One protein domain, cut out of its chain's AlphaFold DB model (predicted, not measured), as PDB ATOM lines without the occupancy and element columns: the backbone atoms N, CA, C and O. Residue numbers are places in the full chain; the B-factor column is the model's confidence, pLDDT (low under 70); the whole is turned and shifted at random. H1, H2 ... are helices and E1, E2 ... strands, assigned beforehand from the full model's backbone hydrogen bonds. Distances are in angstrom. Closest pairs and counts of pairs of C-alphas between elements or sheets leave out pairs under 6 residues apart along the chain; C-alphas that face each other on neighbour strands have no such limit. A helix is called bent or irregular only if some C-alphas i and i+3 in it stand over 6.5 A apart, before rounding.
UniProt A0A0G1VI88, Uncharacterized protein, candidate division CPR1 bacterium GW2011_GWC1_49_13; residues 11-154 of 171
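This is residues 11 to 154 of the 171 residues of an uncharacterized protein of candidate division CPR1 bacterium GW2011_GWC1_49_13 (UniProt A0A0G1VI88). Look first for a strongly twisted sheet of four strands, with helix H1 running along one face over E1 and E2 and helix H3 on the other face, toward the edge strand E4. H6 crosses H1 nearly at right angles, the short H4 and H5 pack on the first turns of H1, and residues 114 to 135, with no named element, run past E1 and H1 on the way from H5 to H6. The printed part has 144 residues with six named helices and four named strands, in the order H1 E1 H2 E2 E3 H3 E4 H4 H5 H6, of mixed class, helices and strands. The sheet is mixed, in the order E1, E2, E3, E4, with E3 and E4 parallel and the other neighbours antiparallel. The whole is compact, with a radius of gyration of the C-alphas of 15.0 A and spans of 47 by 33 by 30 A.

Start at edge strand E1, residues 35 to 39, antiparallel to E2, residues 52 to 56, where N 38 and O 53 are 2.8 A apart, within hydrogen-bond range. E2 forms a hairpin with E3, residues 59 to 66; there N 61 and O 54 are 2.8 A apart. E3 is parallel to edge strand E4, residues 91 to 94, with N 64 and O 91 at 2.8 A. The pairing of E3 is staggered: residues 59 to 63 pair with E2 and residues 63 to 66 with E4. H1, residues 11 to 29, is on the sheet at a height of 9.1 A, over E1 and E2, along the strands at 12 degrees to E2 on the local plane; its closest C-alphas to E1 are those of Ala 23 and Phe 35, 5.2 A apart. H3, residues 69 to 84, is on the sheet at a height of 9.1 A, over E4 and, only just, over E3, on which 3 of its C-alphas fall; the C-alphas of Ile 76 and Val 92 are its closest pair with E4, 6.5 A apart. With H1 on one face and H3 on the other there are three layers, helices on both faces of a sheet. E3, H3 and E4 form a strand-helix-strand unit, two parallel neighbour strands with a helix between, with a right-handed crossover. H1 is the hub, touching three helices. With its residues 14 to 22 alone it touches residues 141 to 148 of H6, residues 136 to 153, about perpendicular at 88 degrees, closest at the C-alphas of Ala 18 and Ser 145, 4.8 A apart. With residues 11 to 15 alone it touches H4, residues 97 to 104, closest at the C-alphas of Ala 11 and Ala 100, 4.8 A apart. It only just touches H5, residues 109 to 113, with 3 pairs of C-alphas within 8 A, the closest being those of Leu 17 and Trp 113, 7.0 A apart. H6 only grazes the sheet with residues 148 to 152, and H2, residues 42 to 48, does so with residues 44 to 48. H1 and H3 are apart. Every O i to N i+4 pair is within hydrogen-bond range in H1, H2, H4, H5 and H6; in H3 10 of 12 are.

In the sheet, find C-alpha 59 at (172.859, 114.940, 189.258), from which E3 runs 22.6 A to C-alpha 66. E1, residues 35 to 39, E2, residues 52 to 56, and E4, residues 91 to 94, are shorter. H1 begins at C-alpha 11, (194.033, 114.890, 176.118), and runs 26.9 A to C-alpha 29. H3, residues 69 to 84, spans 23.3 A and is irregular, but only just: C-alphas 70 and 73 are 6.54 A apart. The short H2, H4 and H5 hold residues 42 to 48, 97 to 104 and 109 to 113. H6 runs 25.8 A from C-alpha 136 to C-alpha 153 at (185.096, 103.301, 190.417).

Look for the two C-alphas farthest apart at Gln 85 and His 131, 47.7 A from each other. The printed part has no cut. The link from H5 to H6, 22 residues, is long. The mean pLDDT of the printed part is 88.0, and residues 43 to 48 and 69 to 70 are under 70.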
ATOM      1  N   ALA A  11     194.422 115.772 175.024       88.69
ATOM      2  CA  ALA A  11     194.033 114.890 176.118       88.69
ATOM      3  C   ALA A  11     192.625 115.186 176.652       88.69
ATOM      4  O   ALA A  11     191.855 114.262 176.914       88.69
ATOM      5  N   GLU A  12     192.255 116.463 176.759       90.69
ATOM      6  CA  GLU A  12     190.892 116.887 177.090       90.69
ATOM      7  C   GLU A  12     189.896 116.409 176.037       90.69
ATOM      8  O   GLU A  12     188.886 115.795 176.379       90.69
ATOM      9  N   LYS A  13     190.209 116.632 174.755       93.00
ATOM     10  CA  LYS A  13     189.356 116.208 173.639       93.00
ATOM     11  C   LYS A  13     189.128 114.694 173.640       93.00
ATOM     12  O   LYS A  13     187.984 114.248 173.584       93.00
ATOM     13  N   ALA A  14     190.199 113.909 173.779       94.38
ATOM     14  CA  ALA A  14     190.121 112.452 173.845       94.38
ATOM     15  C   ALA A  14     189.313 111.969 175.058       94.38
ATOM     16  O   ALA A  14     188.488 111.066 174.925       94.38
ATOM     17  N   SER A  15     189.495 112.595 176.223       95.75
ATOM     18  CA  SER A  15     188.747 112.245 177.438       95.75
ATOM     19  C   SER A  15     187.254 112.530 177.288       95.75
ATOM     20  O   SER A  15     186.426 111.694 177.643       95.75
ATOM     21  N   ILE A  16     186.901 113.695 176.740       95.81
ATOM     22  CA  ILE A  16     185.511 114.083 176.481       95.81
ATOM     23  C   ILE A  16     184.860 113.097 175.510       95.81
ATOM     24  O   ILE A  16     183.780 112.593 175.808       95.81
ATOM     25  N   LEU A  17     185.526 112.787 174.393       95.62
ATOM     26  CA  LEU A  17     185.030 111.819 173.414       95.62
ATOM     27  C   LEU A  17     184.822 110.439 174.038       95.62
ATOM     28  O   LEU A  17     183.760 109.848 173.869       95.62
ATOM     29  N   ALA A  18     185.798 109.942 174.799       96.44
ATOM     30  CA  ALA A  18     185.715 108.628 175.428       96.44
ATOM     31  C   ALA A  18     184.582 108.534 176.455       96.44
ATOM     32  O   ALA A  18     183.853 107.542 176.485       96.44
ATOM     33  N   LEU A  19     184.393 109.572 177.272       97.56
ATOM     34  CA  LEU A  19     183.293 109.624 178.233       97.56
ATOM     35  C   LEU A  19     181.936 109.769 177.535       97.56
ATOM     36  O   LEU A  19     180.979 109.113 177.942       97.56
ATOM     37  N   ALA A  20     181.847 110.586 176.481       97.12
ATOM     38  CA  ALA A  20     180.624 110.752 175.702       97.12
ATOM     39  C   ALA A  20     180.228 109.449 174.997       97.12
ATOM     40  O   ALA A  20     179.054 109.079 175.026       97.12
ATOM     41  N   PHE A  21     181.197 108.732 174.424       96.25
ATOM     42  CA  PHE A  21     180.975 107.429 173.805       96.25
ATOM     43  C   PHE A  21     180.482 106.403 174.815       96.25
ATOM     44  O   PHE A  21     179.441 105.777 174.641       96.25
ATOM     45  N   ARG A  22     181.176 106.295 175.949       96.94
ATOM     46  CA  ARG A  22     180.768 105.385 177.015       96.94
ATOM     47  C   ARG A  22     179.372 105.698 177.551       96.94
ATOM     48  O   ARG A  22     178.610 104.773 177.818       96.94
ATOM     49  N   ALA A  23     179.028 106.979 177.690       97.44
ATOM     50  CA  ALA A  23     177.693 107.406 178.097       97.44
ATOM     51  C   ALA A  23     176.620 106.971 177.088       97.44
ATOM     52  O   ALA A  23     175.552 106.522 177.500       97.44
ATOM     53  N   GLY A  24     176.891 107.081 175.784       96.31
ATOM     54  CA  GLY A  24     175.954 106.644 174.749       96.31
ATOM     55  C   GLY A  24     175.767 105.132 174.738       96.31
ATOM     56  O   GLY A  24     174.628 104.685 174.830       96.31
ATOM     57  N   LEU A  25     176.858 104.359 174.769       95.44
ATOM     58  CA  LEU A  25     176.795 102.896 174.883       95.44
ATOM     59  C   LEU A  25     176.031 102.448 176.139       95.44
ATOM     60  O   LEU A  25     175.180 101.566 176.081       95.44
ATOM     61  N   PHE A  26     176.274 103.099 177.282       96.25
ATOM     62  CA  PHE A  26     175.555 102.785 178.518       96.25
ATOM     63  C   PHE A  26     174.053 103.059 178.390       96.25
ATOM     64  O   PHE A  26     173.226 102.283 178.870       96.25
ATOM     65  N   ASN A  27     173.688 104.183 177.776       96.38
ATOM     66  CA  ASN A  27     172.290 104.544 177.569       96.38
ATOM     67  C   ASN A  27     171.587 103.569 176.617       96.38
ATOM     68  O   ASN A  27     170.430 103.219 176.862       96.38
ATOM     69  N   GLU A  28     172.285 103.124 175.571       94.88
ATOM     70  CA  GLU A  28     171.811 102.131 174.608       94.88
ATOM     71  C   GLU A  28     171.560 100.775 175.281       94.88
ATOM     72  O   GLU A  28     170.434 100.284 175.231       94.88
ATOM     73  N   GLU A  29     172.529 100.242 176.041       93.81
ATOM     74  CA  GLU A  29     172.364  98.991 176.807       93.81
ATOM     75  C   GLU A  29     171.166  99.026 177.774       93.81
ATOM     76  O   GLU A  29     170.587  97.993 178.118       93.81
ATOM     77  N   ARG A  30     170.809 100.214 178.275       92.62
ATOM     78  CA  ARG A  30     169.707 100.407 179.230       92.62
ATOM     79  C   ARG A  30     168.390 100.810 178.575       92.62
ATOM     80  O   ARG A  30     167.397 100.911 179.296       92.62
ATOM     81  N   GLY A  31     168.380 101.093 177.273       92.88
ATOM     82  CA  GLY A  31     167.216 101.615 176.555       92.88
ATOM     83  C   GLY A  31     166.709 102.966 177.079       92.88
ATOM     84  O   GLY A  31     165.535 103.288 176.906       92.88
ATOM     85  N   ARG A  32     167.546 103.757 177.768       93.56
ATOM     86  CA  ARG A  32     167.155 105.063 178.335       93.56
ATOM     87  C   ARG A  32     168.339 106.022 178.463       93.56
ATOM     88  O   ARG A  32     169.454 105.614 178.770       93.56
ATOM     89  N   LYS A  33     168.082 107.325 178.305       93.69
ATOM     90  CA  LYS A  33     169.092 108.393 178.425       93.69
ATOM     91  C   LYS A  33     169.358 108.736 179.898       93.69
ATOM     92  O   LYS A  33     168.649 109.557 180.468       93.69
ATOM     93  N   VAL A  34     170.361 108.102 180.508       95.38
ATOM     94  CA  VAL A  34     170.771 108.329 181.911       95.38
ATOM     95  C   VAL A  34     171.962 109.274 181.996       95.38
ATOM     96  O   VAL A  34     171.971 110.191 182.817       95.38
ATOM     97  N   PHE A  35     172.971 109.035 181.160       97.88
ATOM     98  CA  PHE A  35     174.236 109.752 181.192       97.88
ATOM     99  C   PHE A  35     174.401 110.679 179.995       97.88
ATOM    100  O   PHE A  35     173.965 110.380 178.886       97.88
ATOM    101  N   SER A  36     175.068 111.806 180.217       97.56
ATOM    102  CA  SER A  36     175.596 112.651 179.145       97.56
ATOM    103  C   SER A  36     176.813 113.425 179.635       97.56
ATOM    104  O   SER A  36     177.002 113.628 180.834       97.56
ATOM    105  N   VAL A  37     177.645 113.856 178.699       97.25
ATOM    106  CA  VAL A  37     178.839 114.660 178.942       97.25
ATOM    107  C   VAL A  37     178.625 116.018 178.301       97.25
ATOM    108  O   VAL A  37     178.261 116.100 177.141       97.25
ATOM    109  N   GLN A  38     178.833 117.100 179.036       95.88
ATOM    110  CA  GLN A  38     178.759 118.455 178.499       95.88
ATOM    111  C   GLN A  38     180.151 119.076 178.590       95.88
ATOM    112  O   GLN A  38     180.585 119.402 179.702       95.88
ATOM    113  N   PRO A  39     180.856 119.253 177.462       94.12
ATOM    114  CA  PRO A  39     182.086 120.028 177.438       94.12
ATOM    115  C   PRO A  39     181.824 121.436 177.972       94.12
ATOM    116  O   PRO A  39     180.741 122.002 177.775       94.12
ATOM    117  N   SER A  40     182.805 122.011 178.661       90.38
ATOM    118  CA  SER A  40     182.722 123.400 179.098       90.38
ATOM    119  C   SER A  40     182.559 124.346 177.898       90.38
ATOM    120  O   SER A  40     182.761 123.972 176.754       90.38
ATOM    121  N   ASN A  41     182.153 125.585 178.124       84.25
ATOM    122  CA  ASN A  41     182.341 126.653 177.142       84.25
ATOM    123  C   ASN A  41     183.235 127.724 177.776       84.25
ATOM    124  O   ASN A  41     183.567 127.631 178.964       84.25
ATOM    125  N   GLU A  42     183.595 128.767 177.030       71.62
ATOM    126  CA  GLU A  42     184.439 129.845 177.565       71.62
ATOM    127  C   GLU A  42     183.892 130.465 178.863       71.62
ATOM    128  O   GLU A  42     184.660 130.817 179.759       71.62
ATOM    129  N   SER A  43     182.567 130.566 179.007       66.06
ATOM    130  CA  SER A  43     181.939 131.080 180.228       66.06
ATOM    131  C   SER A  43     182.149 130.135 181.418       66.06
ATOM    132  O   SER A  43     182.414 130.574 182.540       66.06
ATOM    133  N   PHE A  44     182.048 128.823 181.208       69.06
ATOM    134  CA  PHE A  44     182.281 127.834 182.261       69.06
ATOM    135  C   PHE A  44     183.749 127.743 182.657       69.06
ATOM    136  O   PHE A  44     184.034 127.571 183.840       69.06
ATOM    137  N   ASP A  45     184.671 127.931 181.721       61.19
ATOM    138  CA  ASP A  45     186.092 127.903 182.040       61.19
ATOM    139  C   ASP A  45     186.522 129.145 182.847       61.19
ATOM    140  O   ASP A  45     187.066 129.018 183.952       61.19
ATOM    141  N   ARG A  46     186.132 130.355 182.401       61.31
ATOM    142  CA  ARG A  46     186.486 131.624 183.076       61.31
ATOM    143  C   ARG A  46     186.042 131.677 184.544       61.31
ATOM    144  O   ARG A  46     186.789 132.160 185.396       61.31
ATOM    145  N   PHE A  47     184.856 131.158 184.872       65.06
ATOM    146  CA  PHE A  47     184.286 131.265 186.226       65.06
ATOM    147  C   PHE A  47     184.266 129.933 186.999       65.06
ATOM    148  O   PHE A  47     184.443 129.887 188.228       65.06
ATOM    149  N   GLY A  48     184.073 128.823 186.291       62.53
ATOM    150  CA  GLY A  48     183.923 127.482 186.847       62.53
ATOM    151  C   GLY A  48     185.246 126.759 187.080       62.53
ATOM    152  O   GLY A  48     185.371 126.115 188.122       62.53
ATOM    153  N   LYS A  49     186.251 126.954 186.211       80.19
ATOM    154  CA  LYS A  49     187.538 126.224 186.210       80.19
ATOM    155  C   LYS A  49     187.355 124.696 186.190       80.19
ATOM    156  O   LYS A  49     187.923 124.004 187.036       80.19
ATOM    157  N   PHE A  50     186.496 124.210 185.301       87.75
ATOM    158  CA  PHE A  50     186.277 122.790 185.017       87.75
ATOM    159  C   PHE A  50     186.138 122.606 183.499       87.75
ATOM    160  O   PHE A  50     185.630 123.502 182.821       87.75
ATOM    161  N   ASP A  51     186.538 121.446 182.988       90.44
ATOM    162  CA  ASP A  51     186.615 121.166 181.548       90.44
ATOM    163  C   ASP A  51     185.345 120.512 181.009       90.44
ATOM    164  O   ASP A  51     185.006 120.667 179.838       90.44
ATOM    165  N   LEU A  52     184.610 119.794 181.865       94.50
ATOM    166  CA  LEU A  52     183.328 119.194 181.507       94.50
ATOM    167  C   LEU A  52     182.409 118.983 182.713       94.50
ATOM    168  O   LEU A  52     182.819 119.019 183.879       94.50
ATOM    169  N   LEU A  53     181.140 118.727 182.405       95.19
ATOM    170  CA  LEU A  53     180.151 118.174 183.320       95.19
ATOM    171  C   LEU A  53     179.777 116.761 182.876       95.19
ATOM    172  O   LEU A  53     179.494 116.546 181.702       95.19
ATOM    173  N   ILE A  54     179.711 115.825 183.817       97.12
ATOM    174  CA  ILE A  54     179.057 114.529 183.601       97.12
ATOM    175  C   ILE A  54     177.695 114.598 184.273       97.12
ATOM    176  O   ILE A  54     177.609 114.894 185.466       97.12
ATOM    177  N   TYR A  55     176.637 114.338 183.520       97.25
ATOM    178  CA  TYR A  55     175.280 114.228 184.033       97.25
ATOM    179  C   TYR A  55     174.919 112.773 184.267       97.25
ATOM    180  O   TYR A  55     175.264 111.909 183.465       97.25
ATOM    181  N   LYS A  56     174.181 112.542 185.347       96.56
ATOM    182  CA  LYS A  56     173.483 111.295 185.641       96.56
ATOM    183  C   LYS A  56     172.099 111.658 186.156       96.56
ATOM    184  O   LYS A  56     171.972 112.152 187.280       96.56
ATOM    185  N   ASP A  57     171.079 111.471 185.331       93.19
ATOM    186  CA  ASP A  57     169.730 111.973 185.600       93.19
ATOM    187  C   ASP A  57     169.758 113.480 185.966       93.19
ATOM    188  O   ASP A  57     170.174 114.321 185.170       93.19
ATOM    189  N   LYS A  58     169.352 113.838 187.194       90.12
ATOM    190  CA  LYS A  58     169.347 115.223 187.712       90.12
ATOM    191  C   LYS A  58     170.656 115.630 188.400       90.12
ATOM    192  O   LYS A  58     170.809 116.788 188.794       90.12
ATOM    193  N   GLN A  59     171.582 114.693 188.597       94.12
ATOM    194  CA  GLN A  59     172.859 114.940 189.258       94.12
ATOM    195  C   GLN A  59     173.927 115.330 188.237       94.12
ATOM    196  O   GLN A  59     173.873 114.934 187.073       94.12
ATOM    197  N   LYS A  60     174.917 116.113 188.682       94.38
ATOM    198  CA  LYS A  60     176.050 116.495 187.838       94.38
ATOM    199  C   LYS A  60     177.367 116.531 188.592       94.38
ATOM    200  O   LYS A  60     177.447 117.130 189.665       94.38
ATOM    201  N   LEU A  61     178.399 115.981 187.968       94.44
ATOM    202  CA  LEU A  61     179.782 116.032 188.415       94.44
ATOM    203  C   LEU A  61     180.537 117.074 187.594       94.44
ATOM    204  O   LEU A  61     180.491 117.040 186.368       94.44
ATOM    205  N   ARG A  62     181.243 117.992 188.259       93.50
ATOM    206  CA  ARG A  62     182.218 118.879 187.601       93.50
ATOM    207  C   ARG A  62     183.549 118.172 187.527       93.50
ATOM    208  O   ARG A  62     184.014 117.702 188.562       93.50
ATOM    209  N   VAL A  63     184.158 118.166 186.350       93.06
ATOM    210  CA  VAL A  63     185.425 117.484 186.116       93.06
ATOM    211  C   VAL A  63     186.446 118.462 185.546       93.06
ATOM    212  O   VAL A  63     186.166 119.171 184.585       93.06
ATOM    213  N   ASP A  64     187.618 118.503 186.168       91.50
ATOM    214  CA  ASP A  64     188.816 119.231 185.747       91.50
ATOM    215  C   ASP A  64     189.867 118.182 185.349       91.50
ATOM    216  O   ASP A  64     190.367 117.433 186.193       91.50
ATOM    217  N   ILE A  65     190.131 118.065 184.053       91.00
ATOM    218  CA  ILE A  65     191.030 117.092 183.443       91.00
ATOM    219  C   ILE A  65     192.470 117.579 183.614       91.00
ATOM    220  O   ILE A  65     192.813 118.755 183.479       91.00
ATOM    221  N   THR A  66     193.375 116.669 183.955       88.06
ATOM    222  CA  THR A  66     194.800 116.990 184.039       88.06
ATOM    223  C   THR A  66     195.654 115.815 183.612       88.06
ATOM    224  O   THR A  66     195.497 114.702 184.101       88.06
ATOM    225  N   SER A  67     196.622 116.080 182.743       80.50
ATOM    226  CA  SER A  67     197.676 115.129 182.388       80.50
ATOM    227  C   SER A  67     198.883 115.198 183.331       80.50
ATOM    228  O   SER A  67     199.692 114.277 183.399       80.50
ATOM    229  N   SER A  68     199.033 116.291 184.084       75.94
ATOM    230  CA  SER A  68     200.232 116.535 184.887       75.94
ATOM    231  C   SER A  68     200.091 116.062 186.332       75.94
ATOM    232  O   SER A  68     199.216 116.530 187.068       75.94
ATOM    233  N   TYR A  69     201.034 115.222 186.774       63.03
ATOM    234  CA  TYR A  69     201.221 114.884 188.191       63.03
ATOM    235  C   TYR A  69     201.539 116.118 189.037       63.03
ATOM    236  O   TYR A  69     200.946 116.309 190.099       63.03
ATOM    237  N   ARG A  70     202.429 116.985 188.538       68.50
ATOM    238  CA  ARG A  70     202.867 118.200 189.235       68.50
ATOM    239  C   ARG A  70     201.699 119.151 189.492       68.50
ATOM    240  O   ARG A  70     201.605 119.719 190.575       68.50
ATOM    241  N   TYR A  71     200.788 119.296 188.528       70.81
ATOM    242  CA  TYR A  71     199.642 120.202 188.659       70.81
ATOM    243  C   TYR A  71     198.407 119.565 189.310       70.81
ATOM    244  O   TYR A  71     197.541 120.303 189.782       70.81
ATOM    245  N   LYS A  72     198.337 118.229 189.427       73.75
ATOM    246  CA  LYS A  72     197.225 117.535 190.102       73.75
ATOM    247  C   LYS A  72     197.059 118.013 191.547       73.75
ATOM    248  O   LYS A  72     195.956 118.385 191.935       73.75
ATOM    249  N   GLY A  73     198.147 118.071 192.320       71.19
ATOM    250  CA  GLY A  73     198.110 118.526 193.717       71.19
ATOM    251  C   GLY A  73     197.573 119.954 193.861       71.19
ATOM    252  O   GLY A  73     196.675 120.203 194.664       71.19
ATOM    253  N   PHE A  74     198.040 120.877 193.015       78.69
ATOM    254  CA  PHE A  74     197.548 122.258 192.989       78.69
ATOM    255  C   PHE A  74     196.064 122.349 192.603       78.69
ATOM    256  O   PHE A  74     195.311 123.098 193.233       78.69
ATOM    257  N   LYS A  75     195.617 121.576 191.602       80.06
ATOM    258  CA  LYS A  75     194.202 121.519 191.197       80.06
ATOM    259  C   LYS A  75     193.320 120.957 192.321       80.06
ATOM    260  O   LYS A  75     192.277 121.545 192.607       80.06
ATOM    261  N   ILE A  76     193.767 119.917 193.032       77.94
ATOM    262  CA  ILE A  76     193.060 119.359 194.202       77.94
ATOM    263  C   ILE A  76     192.976 120.389 195.330       77.94
ATOM    264  O   ILE A  76     191.889 120.661 195.833       77.94
ATOM    265  N   GLN A  77     194.092 121.024 195.703       79.25
ATOM    266  CA  GLN A  77     194.094 122.068 196.735       79.25
ATOM    267  C   GLN A  77     193.142 123.218 196.382       79.25
ATOM    268  O   GLN A  77     192.438 123.740 197.249       79.25
ATOM    269  N   ARG A  78     193.083 123.601 195.101       79.69
ATOM    270  CA  ARG A  78     192.138 124.600 194.588       79.69
ATOM    271  C   ARG A  78     190.688 124.132 194.717       79.69
ATOM    272  O   ARG A  78     189.855 124.919 195.164       79.69
ATOM    273  N   ALA A  79     190.386 122.885 194.359       80.19
ATOM    274  CA  ALA A  79     189.050 122.307 194.500       80.19
ATOM    275  C   ALA A  79     188.603 122.262 195.974       80.19
ATOM    276  O   ALA A  79     187.529 122.767 196.301       80.19
ATOM    277  N   VAL A  80     189.470 121.788 196.878       79.88
ATOM    278  CA  VAL A  80     189.226 121.761 198.332       79.88
ATOM    279  C   VAL A  80     188.997 123.165 198.887       79.88
ATOM    280  O   VAL A  80     188.048 123.388 199.637       79.88
ATOM    281  N   ARG A  81     189.822 124.145 198.498       81.44
ATOM    282  CA  ARG A  81     189.660 125.541 198.931       81.44
ATOM    283  C   ARG A  81     188.313 126.118 198.499       81.44
ATOM    284  O   ARG A  81     187.659 126.778 199.296       81.44
ATOM    285  N   ARG A  82     187.886 125.851 197.260       80.31
ATOM    286  CA  ARG A  82     186.570 126.275 196.755       80.31
ATOM    287  C   ARG A  82     185.437 125.615 197.540       80.31
ATOM    288  O   ARG A  82     184.510 126.316 197.933       80.31
ATOM    289  N   ALA A  83     185.541 124.317 197.817       79.62
ATOM    290  CA  ALA A  83     184.551 123.590 198.608       79.62
ATOM    291  C   ALA A  83     184.397 124.156 200.026       79.62
ATOM    292  O   ALA A  83     183.280 124.405 200.469       79.62
ATOM    293  N   ARG A  84     185.512 124.482 200.694       80.75
ATOM    294  CA  ARG A  84     185.499 125.158 202.007       80.75
ATOM    295  C   ARG A  84     184.847 126.544 201.979       80.75
ATOM    296  O   ARG A  84     184.353 126.997 202.999       80.75
ATOM    297  N   GLN A  85     184.818 127.207 200.824       82.69
ATOM    298  CA  GLN A  85     184.146 128.497 200.612       82.69
ATOM    299  C   GLN A  85     182.666 128.344 200.207       82.69
ATOM    300  O   GLN A  85     182.088 129.268 199.640       82.69
ATOM    301  N   GLY A  86     182.068 127.162 200.398       75.94
ATOM    302  CA  GLY A  86     180.686 126.873 200.001       75.94
ATOM    303  C   GLY A  86     180.473 126.780 198.485       75.94
ATOM    304  O   GLY A  86     179.338 126.681 198.017       75.94
ATOM    305  N   ARG A  87     181.546 126.812 197.681       77.88
ATOM    306  CA  ARG A  87     181.453 126.598 196.231       77.88
ATOM    307  C   ARG A  87     181.395 125.100 195.946       77.88
ATOM    308  O   ARG A  87     181.943 124.290 196.678       77.88
ATOM    309  N   ARG A  88     180.746 124.718 194.847       79.44
ATOM    310  CA  ARG A  88     180.569 123.299 194.501       79.44
ATOM    311  C   ARG A  88     181.912 122.601 194.245       79.44
ATOM    312  O   ARG A  88     182.801 123.195 193.632       79.44
ATOM    313  N   TRP A  89     182.013 121.345 194.685       82.94
ATOM    314  CA  TRP A  89     183.176 120.477 194.483       82.94
ATOM    315  C   TRP A  89     183.479 120.266 192.991       82.94
ATOM    316  O   TRP A  89     182.572 120.262 192.150       82.94
ATOM    317  N   ILE A  90     184.768 120.120 192.676       89.50
ATOM    318  CA  ILE A  90     185.285 119.827 191.337       89.50
ATOM    319  C   ILE A  90     186.164 118.587 191.462       89.50
ATOM    320  O   ILE A  90     187.143 118.592 192.208       89.50
ATOM    321  N   PHE A  91     185.804 117.540 190.733       91.62
ATOM    322  CA  PHE A  91     186.587 116.325 190.647       91.62
ATOM    323  C   PHE A  91     187.767 116.526 189.693       91.62
ATOM    324  O   PHE A  91     187.589 117.026 188.585       91.62
ATOM    325  N   VAL A  92     188.974 116.152 190.117       90.38
ATOM    326  CA  VAL A  92     190.181 116.284 189.291       90.38
ATOM    327  C   VAL A  92     190.480 114.943 188.630       90.38
ATOM    328  O   VAL A  92     191.038 114.047 189.267       90.38
ATOM    329  N   LEU A  93     190.134 114.816 187.348       92.00
ATOM    330  CA  LEU A  93     190.365 113.608 186.561       92.00
ATOM    331  C   LEU A  93     191.798 113.613 186.027       92.00
ATOM    332  O   LEU A  93     192.141 114.360 185.111       92.00
ATOM    333  N   LYS A  94     192.652 112.779 186.619       89.56
ATOM    334  CA  LYS A  94     194.017 112.580 186.127       89.56
ATOM    335  C   LYS A  94     193.996 111.574 184.980       89.56
ATOM    336  O   LYS A  94     193.617 110.433 185.205       89.56
ATOM    337  N   VAL A  95     194.484 111.975 183.816       90.62
ATOM    338  CA  VAL A  95     194.590 111.104 182.639       90.62
ATOM    339  C   VAL A  95     196.043 110.842 182.266       90.62
ATOM    340  O   VAL A  95     196.923 111.645 182.591       90.62
ATOM    341  N   ASP A  96     196.303 109.720 181.599       87.88
ATOM    342  CA  ASP A  96     197.597 109.469 180.967       87.88
ATOM    343  C   ASP A  96     197.694 110.277 179.666       87.88
ATOM    344  O   ASP A  96     196.854 110.150 178.772       87.88
ATOM    345  N   TRP A  97     198.709 111.140 179.573       83.44
ATOM    346  CA  TRP A  97     198.921 111.968 178.390       83.44
ATOM    347  C   TRP A  97     199.271 111.142 177.156       83.44
ATOM    348  O   TRP A  97     198.761 111.446 176.084       83.44
ATOM    349  N   ASN A  98     200.113 110.115 177.299       84.75
ATOM    350  CA  ASN A  98     200.577 109.314 176.169       84.75
ATOM    351  C   ASN A  98     199.391 108.609 175.528       84.75
ATOM    352  O   ASN A  98     199.189 108.698 174.322       84.75
ATOM    353  N   GLN A  99     198.560 107.972 176.346       85.69
ATOM    354  CA  GLN A  99     197.379 107.279 175.861       85.69
ATOM    355  C   GLN A  99     196.388 108.228 175.181       85.69
ATOM    356  O   GLN A  99     195.892 107.936 174.094       85.69
ATOM    357  N   ALA A 100     196.139 109.394 175.779       85.94
ATOM    358  CA  ALA A 100     195.245 110.382 175.191       85.94
ATOM    359  C   ALA A 100     195.815 110.978 173.886       85.94
ATOM    360  O   ALA A 100     195.069 111.235 172.943       85.94
ATOM    361  N   ALA A 101     197.137 111.150 173.802       83.81
ATOM    362  CA  ALA A 101     197.829 111.588 172.593       83.81
ATOM    363  C   ALA A 101     197.773 110.530 171.480       83.81
ATOM    364  O   ALA A 101     197.516 110.889 170.334       83.81
ATOM    365  N   PHE A 102     197.929 109.239 171.805       86.00
ATOM    366  CA  PHE A 102     197.787 108.142 170.838       86.00
ATOM    367  C   PHE A 102     196.388 108.083 170.215       86.00
ATOM    368  O   PHE A 102     196.250 107.776 169.035       86.00
ATOM    369  N   ILE A 103     195.349 108.425 170.978       89.69
ATOM    370  CA  ILE A 103     193.988 108.578 170.445       89.69
ATOM    371  C   ILE A 103     193.905 109.810 169.538       89.69
ATOM    372  O   ILE A 103     193.288 109.756 168.479       89.69
ATOM    373  N   GLY A 104     194.544 110.911 169.942       85.06
ATOM    374  CA  GLY A 104     194.542 112.180 169.214       85.06
ATOM    375  C   GLY A 104     195.206 112.147 167.834       85.06
ATOM    376  O   GLY A 104     194.891 112.997 167.004       85.06
ATOM    377  N   ILE A 105     196.106 111.191 167.577       87.75
ATOM    378  CA  ILE A 105     196.764 111.020 166.268       87.75
ATOM    379  C   ILE A 105     195.997 110.094 165.314       87.75
ATOM    380  O   ILE A 105     196.404 109.944 164.162       87.75
ATOM    381  N   ASP A 106     194.910 109.460 165.764       90.38
ATOM    382  CA  ASP A 106     194.104 108.601 164.901       90.38
ATOM    383  C   ASP A 106     193.429 109.436 163.790       90.38
ATOM    384  O   ASP A 106     192.858 110.493 164.084       90.38
ATOM    385  N   PRO A 107     193.438 108.997 162.516       89.38
ATOM    386  CA  PRO A 107     192.828 109.750 161.416       89.38
ATOM    387  C   PRO A 107     191.338 110.065 161.614       89.38
ATOM    388  O   PRO A 107     190.831 111.045 161.061       89.38
ATOM    389  N   CYS A 108     190.625 109.255 162.402       90.88
ATOM    390  CA  CYS A 108     189.214 109.478 162.704       90.88
ATOM    391  C   CYS A 108     188.987 110.514 163.813       90.88
ATOM    392  O   CYS A 108     187.862 110.992 163.962       90.88
ATOM    393  N   PHE A 109     190.025 110.894 164.567       91.50
ATOM    394  CA  PHE A 109     189.902 111.709 165.775       91.50
ATOM    395  C   PHE A 109     189.269 113.076 165.523       91.50
ATOM    396  O   PHE A 109     188.312 113.442 166.202       91.50
ATOM    397  N   ASN A 110     189.765 113.825 164.533       89.56
ATOM    398  CA  ASN A 110     189.243 115.166 164.251       89.56
ATOM    399  C   ASN A 110     187.776 115.105 163.811       89.56
ATOM    400  O   ASN A 110     186.953 115.831 164.351       89.56
ATOM    401  N   ARG A 111     187.422 114.153 162.935       89.00
ATOM    402  CA  ARG A 111     186.029 113.960 162.500       89.00
ATOM    403  C   ARG A 111     185.118 113.553 163.655       89.00
ATOM    404  O   ARG A 111     183.974 113.988 163.717       89.00
ATOM    405  N   ALA A 112     185.617 112.719 164.566       90.94
ATOM    406  CA  ALA A 112     184.894 112.359 165.777       90.94
ATOM    407  C   ALA A 112     184.669 113.588 166.671       90.94
ATOM    408  O   ALA A 112     183.560 113.796 167.159       90.94
ATOM    409  N   TRP A 113     185.706 114.414 166.846       91.50
ATOM    410  CA  TRP A 113     185.665 115.644 167.636       91.50
ATOM    411  C   TRP A 113     184.732 116.705 167.052       91.50
ATOM    412  O   TRP A 113     184.068 117.396 167.817       91.50
ATOM    413  N   ASP A 114     184.628 116.811 165.729       90.25
ATOM    414  CA  ASP A 114     183.771 117.799 165.060       90.25
ATOM    415  C   ASP A 114     182.271 117.603 165.366       90.25
ATOM    416  O   ASP A 114     181.472 118.516 165.175       90.25
ATOM    417  N   GLN A 115     181.882 116.439 165.901       87.25
ATOM    418  CA  GLN A 115     180.528 116.170 166.403       87.25
ATOM    419  C   GLN A 115     180.256 116.792 167.786       87.25
ATOM    420  O   GLN A 115     179.113 116.813 168.246       87.25
ATOM    421  N   ILE A 116     181.293 117.257 168.487       90.50
ATOM    422  CA  ILE A 116     181.198 117.792 169.843       90.50
ATOM    423  C   ILE A 116     180.976 119.302 169.796       90.50
ATOM    424  O   ILE A 116     181.790 120.053 169.264       90.50
ATOM    425  N   GLN A 117     179.905 119.756 170.449       91.00
ATOM    426  CA  GLN A 117     179.634 121.174 170.649       91.00
ATOM    427  C   GLN A 117     179.770 121.568 172.122       91.00
ATOM    428  O   GLN A 117     179.147 120.988 173.016       91.00
ATOM    429  N   ASP A 118     180.553 122.615 172.369       90.00
ATOM    430  CA  ASP A 118     180.744 123.187 173.697       90.00
ATOM    431  C   ASP A 118     179.434 123.642 174.334       90.00
ATOM    432  O   ASP A 118     178.587 124.276 173.705       90.00
ATOM    433  N   GLY A 119     179.272 123.345 175.625       89.50
ATOM    434  CA  GLY A 119     178.070 123.700 176.366       89.50
ATOM    435  C   GLY A 119     176.833 122.869 176.011       89.50
ATOM    436  O   GLY A 119     175.786 123.119 176.609       89.50
ATOM    437  N   VAL A 120     176.923 121.863 175.139       93.38
ATOM    438  CA  VAL A 120     175.804 120.965 174.813       93.38
ATOM    439  C   VAL A 120     176.041 119.581 175.434       93.38
ATOM    440  O   VAL A 120     177.104 118.998 175.226       93.38
ATOM    441  N   PRO A 121     175.099 119.038 176.235       94.94
ATOM    442  CA  PRO A 121     175.196 117.665 176.722       94.94
ATOM    443  C   PRO A 121     175.106 116.653 175.574       94.94
ATOM    444  O   PRO A 121     174.171 116.702 174.777       94.94
ATOM    445  N   ILE A 122     176.045 115.711 175.525       95.38
ATOM    446  CA  ILE A 122     176.160 114.706 174.470       95.38
ATOM    447  C   ILE A 122     176.404 113.303 175.034       95.38
ATOM    448  O   ILE A 122     177.046 113.122 176.069       95.38
ATOM    449  N   ALA A 123     175.863 112.303 174.351       96.19
ATOM    450  CA  ALA A 123     176.125 110.887 174.571       96.19
ATOM    451  C   ALA A 123     176.166 110.226 173.188       96.19
ATOM    452  O   ALA A 123     175.183 110.303 172.454       96.19
ATOM    453  N   LEU A 124     177.309 109.652 172.820       93.62
ATOM    454  CA  LEU A 124     177.570 109.124 171.481       93.62
ATOM    455  C   LEU A 124     177.393 107.607 171.487       93.62
ATOM    456  O   LEU A 124     178.059 106.926 172.257       93.62
ATOM    457  N   THR A 125     176.512 107.070 170.649       91.12
ATOM    458  CA  THR A 125     176.436 105.619 170.391       91.12
ATOM    459  C   THR A 125     177.396 105.194 169.283       91.12
ATOM    460  O   THR A 125     177.793 104.037 169.228       91.12
ATOM    461  N   GLU A 126     177.837 106.144 168.455       88.75
ATOM    462  CA  GLU A 126     178.836 105.964 167.404       88.75
ATOM    463  C   GLU A 126     179.840 107.118 167.438       88.75
ATOM    464  O   GLU A 126     179.466 108.277 167.624       88.75
ATOM    465  N   VAL A 127     181.131 106.810 167.283       84.25
ATOM    466  CA  VAL A 127     182.208 107.814 167.406       84.25
ATOM    467  C   VAL A 127     182.855 108.200 166.094       84.25
ATOM    468  O   VAL A 127     183.301 109.336 165.961       84.25
ATOM    469  N   CYS A 128     182.911 107.291 165.123       84.19
ATOM    470  CA  CYS A 128     183.404 107.610 163.794       84.19
ATOM    471  C   CYS A 128     182.210 107.820 162.856       84.19
ATOM    472  O   CYS A 128     181.545 106.842 162.522       84.19
ATOM    473  N   PRO A 129     181.965 109.042 162.355       78.94
ATOM    474  CA  PRO A 129     180.835 109.301 161.459       78.94
ATOM    475  C   PRO A 129     180.999 108.652 160.072       78.94
ATOM    476  O   PRO A 129     180.085 108.690 159.259       78.94
ATOM    477  N   VAL A 130     182.177 108.094 159.774       82.56
ATOM    478  CA  VAL A 130     182.519 107.511 158.465       82.56
ATOM    479  C   VAL A 130     182.484 105.987 158.508       82.56
ATOM    480  O   VAL A 130     181.971 105.351 157.599       82.56
ATOM    481  N   HIS A 131     183.062 105.405 159.558       84.31
ATOM    482  CA  HIS A 131     183.292 103.963 159.673       84.31
ATOM    483  C   HIS A 131     182.465 103.321 160.797       84.31
ATOM    484  O   HIS A 131     182.648 102.138 161.091       84.31
ATOM    485  N   GLY A 132     181.608 104.105 161.462       83.75
ATOM    486  CA  GLY A 132     180.800 103.677 162.595       83.75
ATOM    487  C   GLY A 132     181.639 103.083 163.727       83.75
ATOM    488  O   GLY A 132     182.790 103.463 163.969       83.75
ATOM    489  N   ASN A 133     181.049 102.110 164.407       80.75
ATOM    490  CA  ASN A 133     181.679 101.395 165.509       80.75
ATOM    491  C   ASN A 133     182.693 100.335 165.037       80.75
ATOM    492  O   ASN A 133     183.655 100.077 165.741       80.75
ATOM    493  N   SER A 134     182.611  99.814 163.811       75.81
ATOM    494  CA  SER A 134     183.606  98.866 163.264       75.81
ATOM    495  C   SER A 134     185.040  99.414 163.128       75.81
ATOM    496  O   SER A 134     185.953  98.685 162.751       75.81
ATOM    497  N   CYS A 135     185.254 100.697 163.414       83.56
ATOM    498  CA  CYS A 135     186.547 101.356 163.331       83.56
ATOM    499  C   CYS A 135     187.484 100.975 164.492       83.56
ATOM    500  O   CYS A 135     187.085 100.996 165.657       83.56
ATOM    501  N   GLU A 136     188.773 100.770 164.200       89.12
ATOM    502  CA  GLU A 136     189.832 100.611 165.214       89.12
ATOM    503  C   GLU A 136     189.842 101.776 166.225       89.12
ATOM    504  O   GLU A 136     190.069 101.582 167.421       89.12
ATOM    505  N   PHE A 137     189.509 102.988 165.768       91.56
ATOM    506  CA  PHE A 137     189.356 104.160 166.627       91.56
ATOM    507  C   PHE A 137     188.316 103.949 167.735       91.56
ATOM    508  O   PHE A 137     188.559 104.319 168.883       91.56
ATOM    509  N   ALA A 138     187.174 103.327 167.423       91.94
ATOM    510  CA  ALA A 138     186.126 103.068 168.404       91.94
ATOM    511  C   ALA A 138     186.599 102.077 169.476       91.94
ATOM    512  O   ALA A 138     186.323 102.278 170.659       91.94
ATOM    513  N   GLN A 139     187.385 101.066 169.093       90.88
ATOM    514  CA  GLN A 139     187.990 100.118 170.033       90.88
ATOM    515  C   GLN A 139     189.025 100.798 170.940       90.88
ATOM    516  O   GLN A 139     188.969 100.633 172.162       90.88
ATOM    517  N   LYS A 140     189.922 101.624 170.376       92.50
ATOM    518  CA  LYS A 140     190.889 102.432 171.147       92.50
ATOM    519  C   LYS A 140     190.180 103.334 172.154       92.50
ATOM    520  O   LYS A 140     190.550 103.382 173.328       92.50
ATOM    521  N   LEU A 141     189.132 104.023 171.705       93.38
ATOM    522  CA  LEU A 141     188.369 104.945 172.535       93.38
ATOM    523  C   LEU A 141     187.566 104.211 173.617       93.38
ATOM    524  O   LEU A 141     187.500 104.683 174.752       93.38
ATOM    525  N   LEU A 142     187.005 103.039 173.308       93.44
ATOM    526  CA  LEU A 142     186.336 102.192 174.294       93.44
ATOM    527  C   LEU A 142     187.319 101.708 175.365       93.44
ATOM    528  O   LEU A 142     186.998 101.798 176.554       93.44
ATOM    529  N   GLY A 143     188.509 101.251 174.961       93.81
ATOM    530  CA  GLY A 143     189.594 100.871 175.866       93.81
ATOM    531  C   GLY A 143     189.967 102.016 176.805       93.81
ATOM    532  O   GLY A 143     189.915 101.862 178.023       93.81
ATOM    533  N   TYR A 144     190.193 103.207 176.254       95.31
ATOM    534  CA  TYR A 144     190.474 104.390 177.061       95.31
ATOM    535  C   TYR A 144     189.317 104.769 177.991       95.31
ATOM    536  O   TYR A 144     189.518 105.064 179.166       95.31
ATOM    537  N   SER A 145     188.072 104.688 177.511       95.50
ATOM    538  CA  SER A 145     186.893 104.959 178.338       95.50
ATOM    539  C   SER A 145     186.774 104.001 179.527       95.50
ATOM    540  O   SER A 145     186.260 104.391 180.575       95.50
ATOM    541  N   ARG A 146     187.236 102.749 179.379       95.38
ATOM    542  CA  ARG A 146     187.255 101.748 180.452       95.38
ATOM    543  C   ARG A 146     188.213 102.174 181.555       95.38
ATOM    544  O   ARG A 146     187.856 102.083 182.724       95.38
ATOM    545  N   GLU A 147     189.377 102.693 181.188       94.69
ATOM    546  CA  GLU A 147     190.353 103.211 182.145       94.69
ATOM    547  C   GLU A 147     189.837 104.454 182.865       94.69
ATOM    548  O   GLU A 147     189.886 104.514 184.093       94.69
ATOM    549  N   LEU A 148     189.239 105.403 182.136       95.75
ATOM    550  CA  LEU A 148     188.588 106.559 182.762       95.75
ATOM    551  C   LEU A 148     187.480 106.120 183.731       95.75
ATOM    552  O   LEU A 148     187.373 106.652 184.833       95.75
ATOM    553  N   ASN A 149     186.681 105.122 183.347       96.25
ATOM    554  CA  ASN A 149     185.633 104.557 184.192       96.25
ATOM    555  C   ASN A 149     186.180 103.923 185.477       96.25
ATOM    556  O   ASN A 149     185.609 104.131 186.547       96.25
ATOM    557  N   ALA A 150     187.295 103.196 185.374       95.81
ATOM    558  CA  ALA A 150     187.973 102.594 186.516       95.81
ATOM    559  C   ALA A 150     188.502 103.653 187.495       95.81
ATOM    560  O   ALA A 150     188.523 103.409 188.700       95.81
ATOM    561  N   ILE A 151     188.883 104.848 187.023       94.62
ATOM    562  CA  ILE A 151     189.238 105.952 187.927       94.62
ATOM    563  C   ILE A 151     188.041 106.291 188.816       94.62
ATOM    564  O   ILE A 151     188.194 106.279 190.029       94.62
ATOM    565  N   PHE A 152     186.855 106.529 188.243       94.88
ATOM    566  CA  PHE A 152     185.654 106.842 189.030       94.88
ATOM    567  C   PHE A 152     185.288 105.724 190.010       94.88
ATOM    568  O   PHE A 152     184.894 106.004 191.137       94.88
ATOM    569  N   GLU A 153     185.421 104.468 189.591       94.88
ATOM    570  CA  GLU A 153     185.096 103.301 190.417       94.88
ATOM    571  C   GLU A 153     185.959 103.212 191.680       94.88
ATOM    572  O   GLU A 153     185.459 102.854 192.745       94.88
ATOM    573  N   ASN A 154     187.225 103.620 191.580       92.44
ATOM    574  CA  ASN A 154     188.176 103.615 192.688       92.44
ATOM    575  C   ASN A 154     188.116 104.877 193.571       92.44
ATOM    576  O   ASN A 154     188.899 105.010 194.514       92.44
TER     577      ASN A 154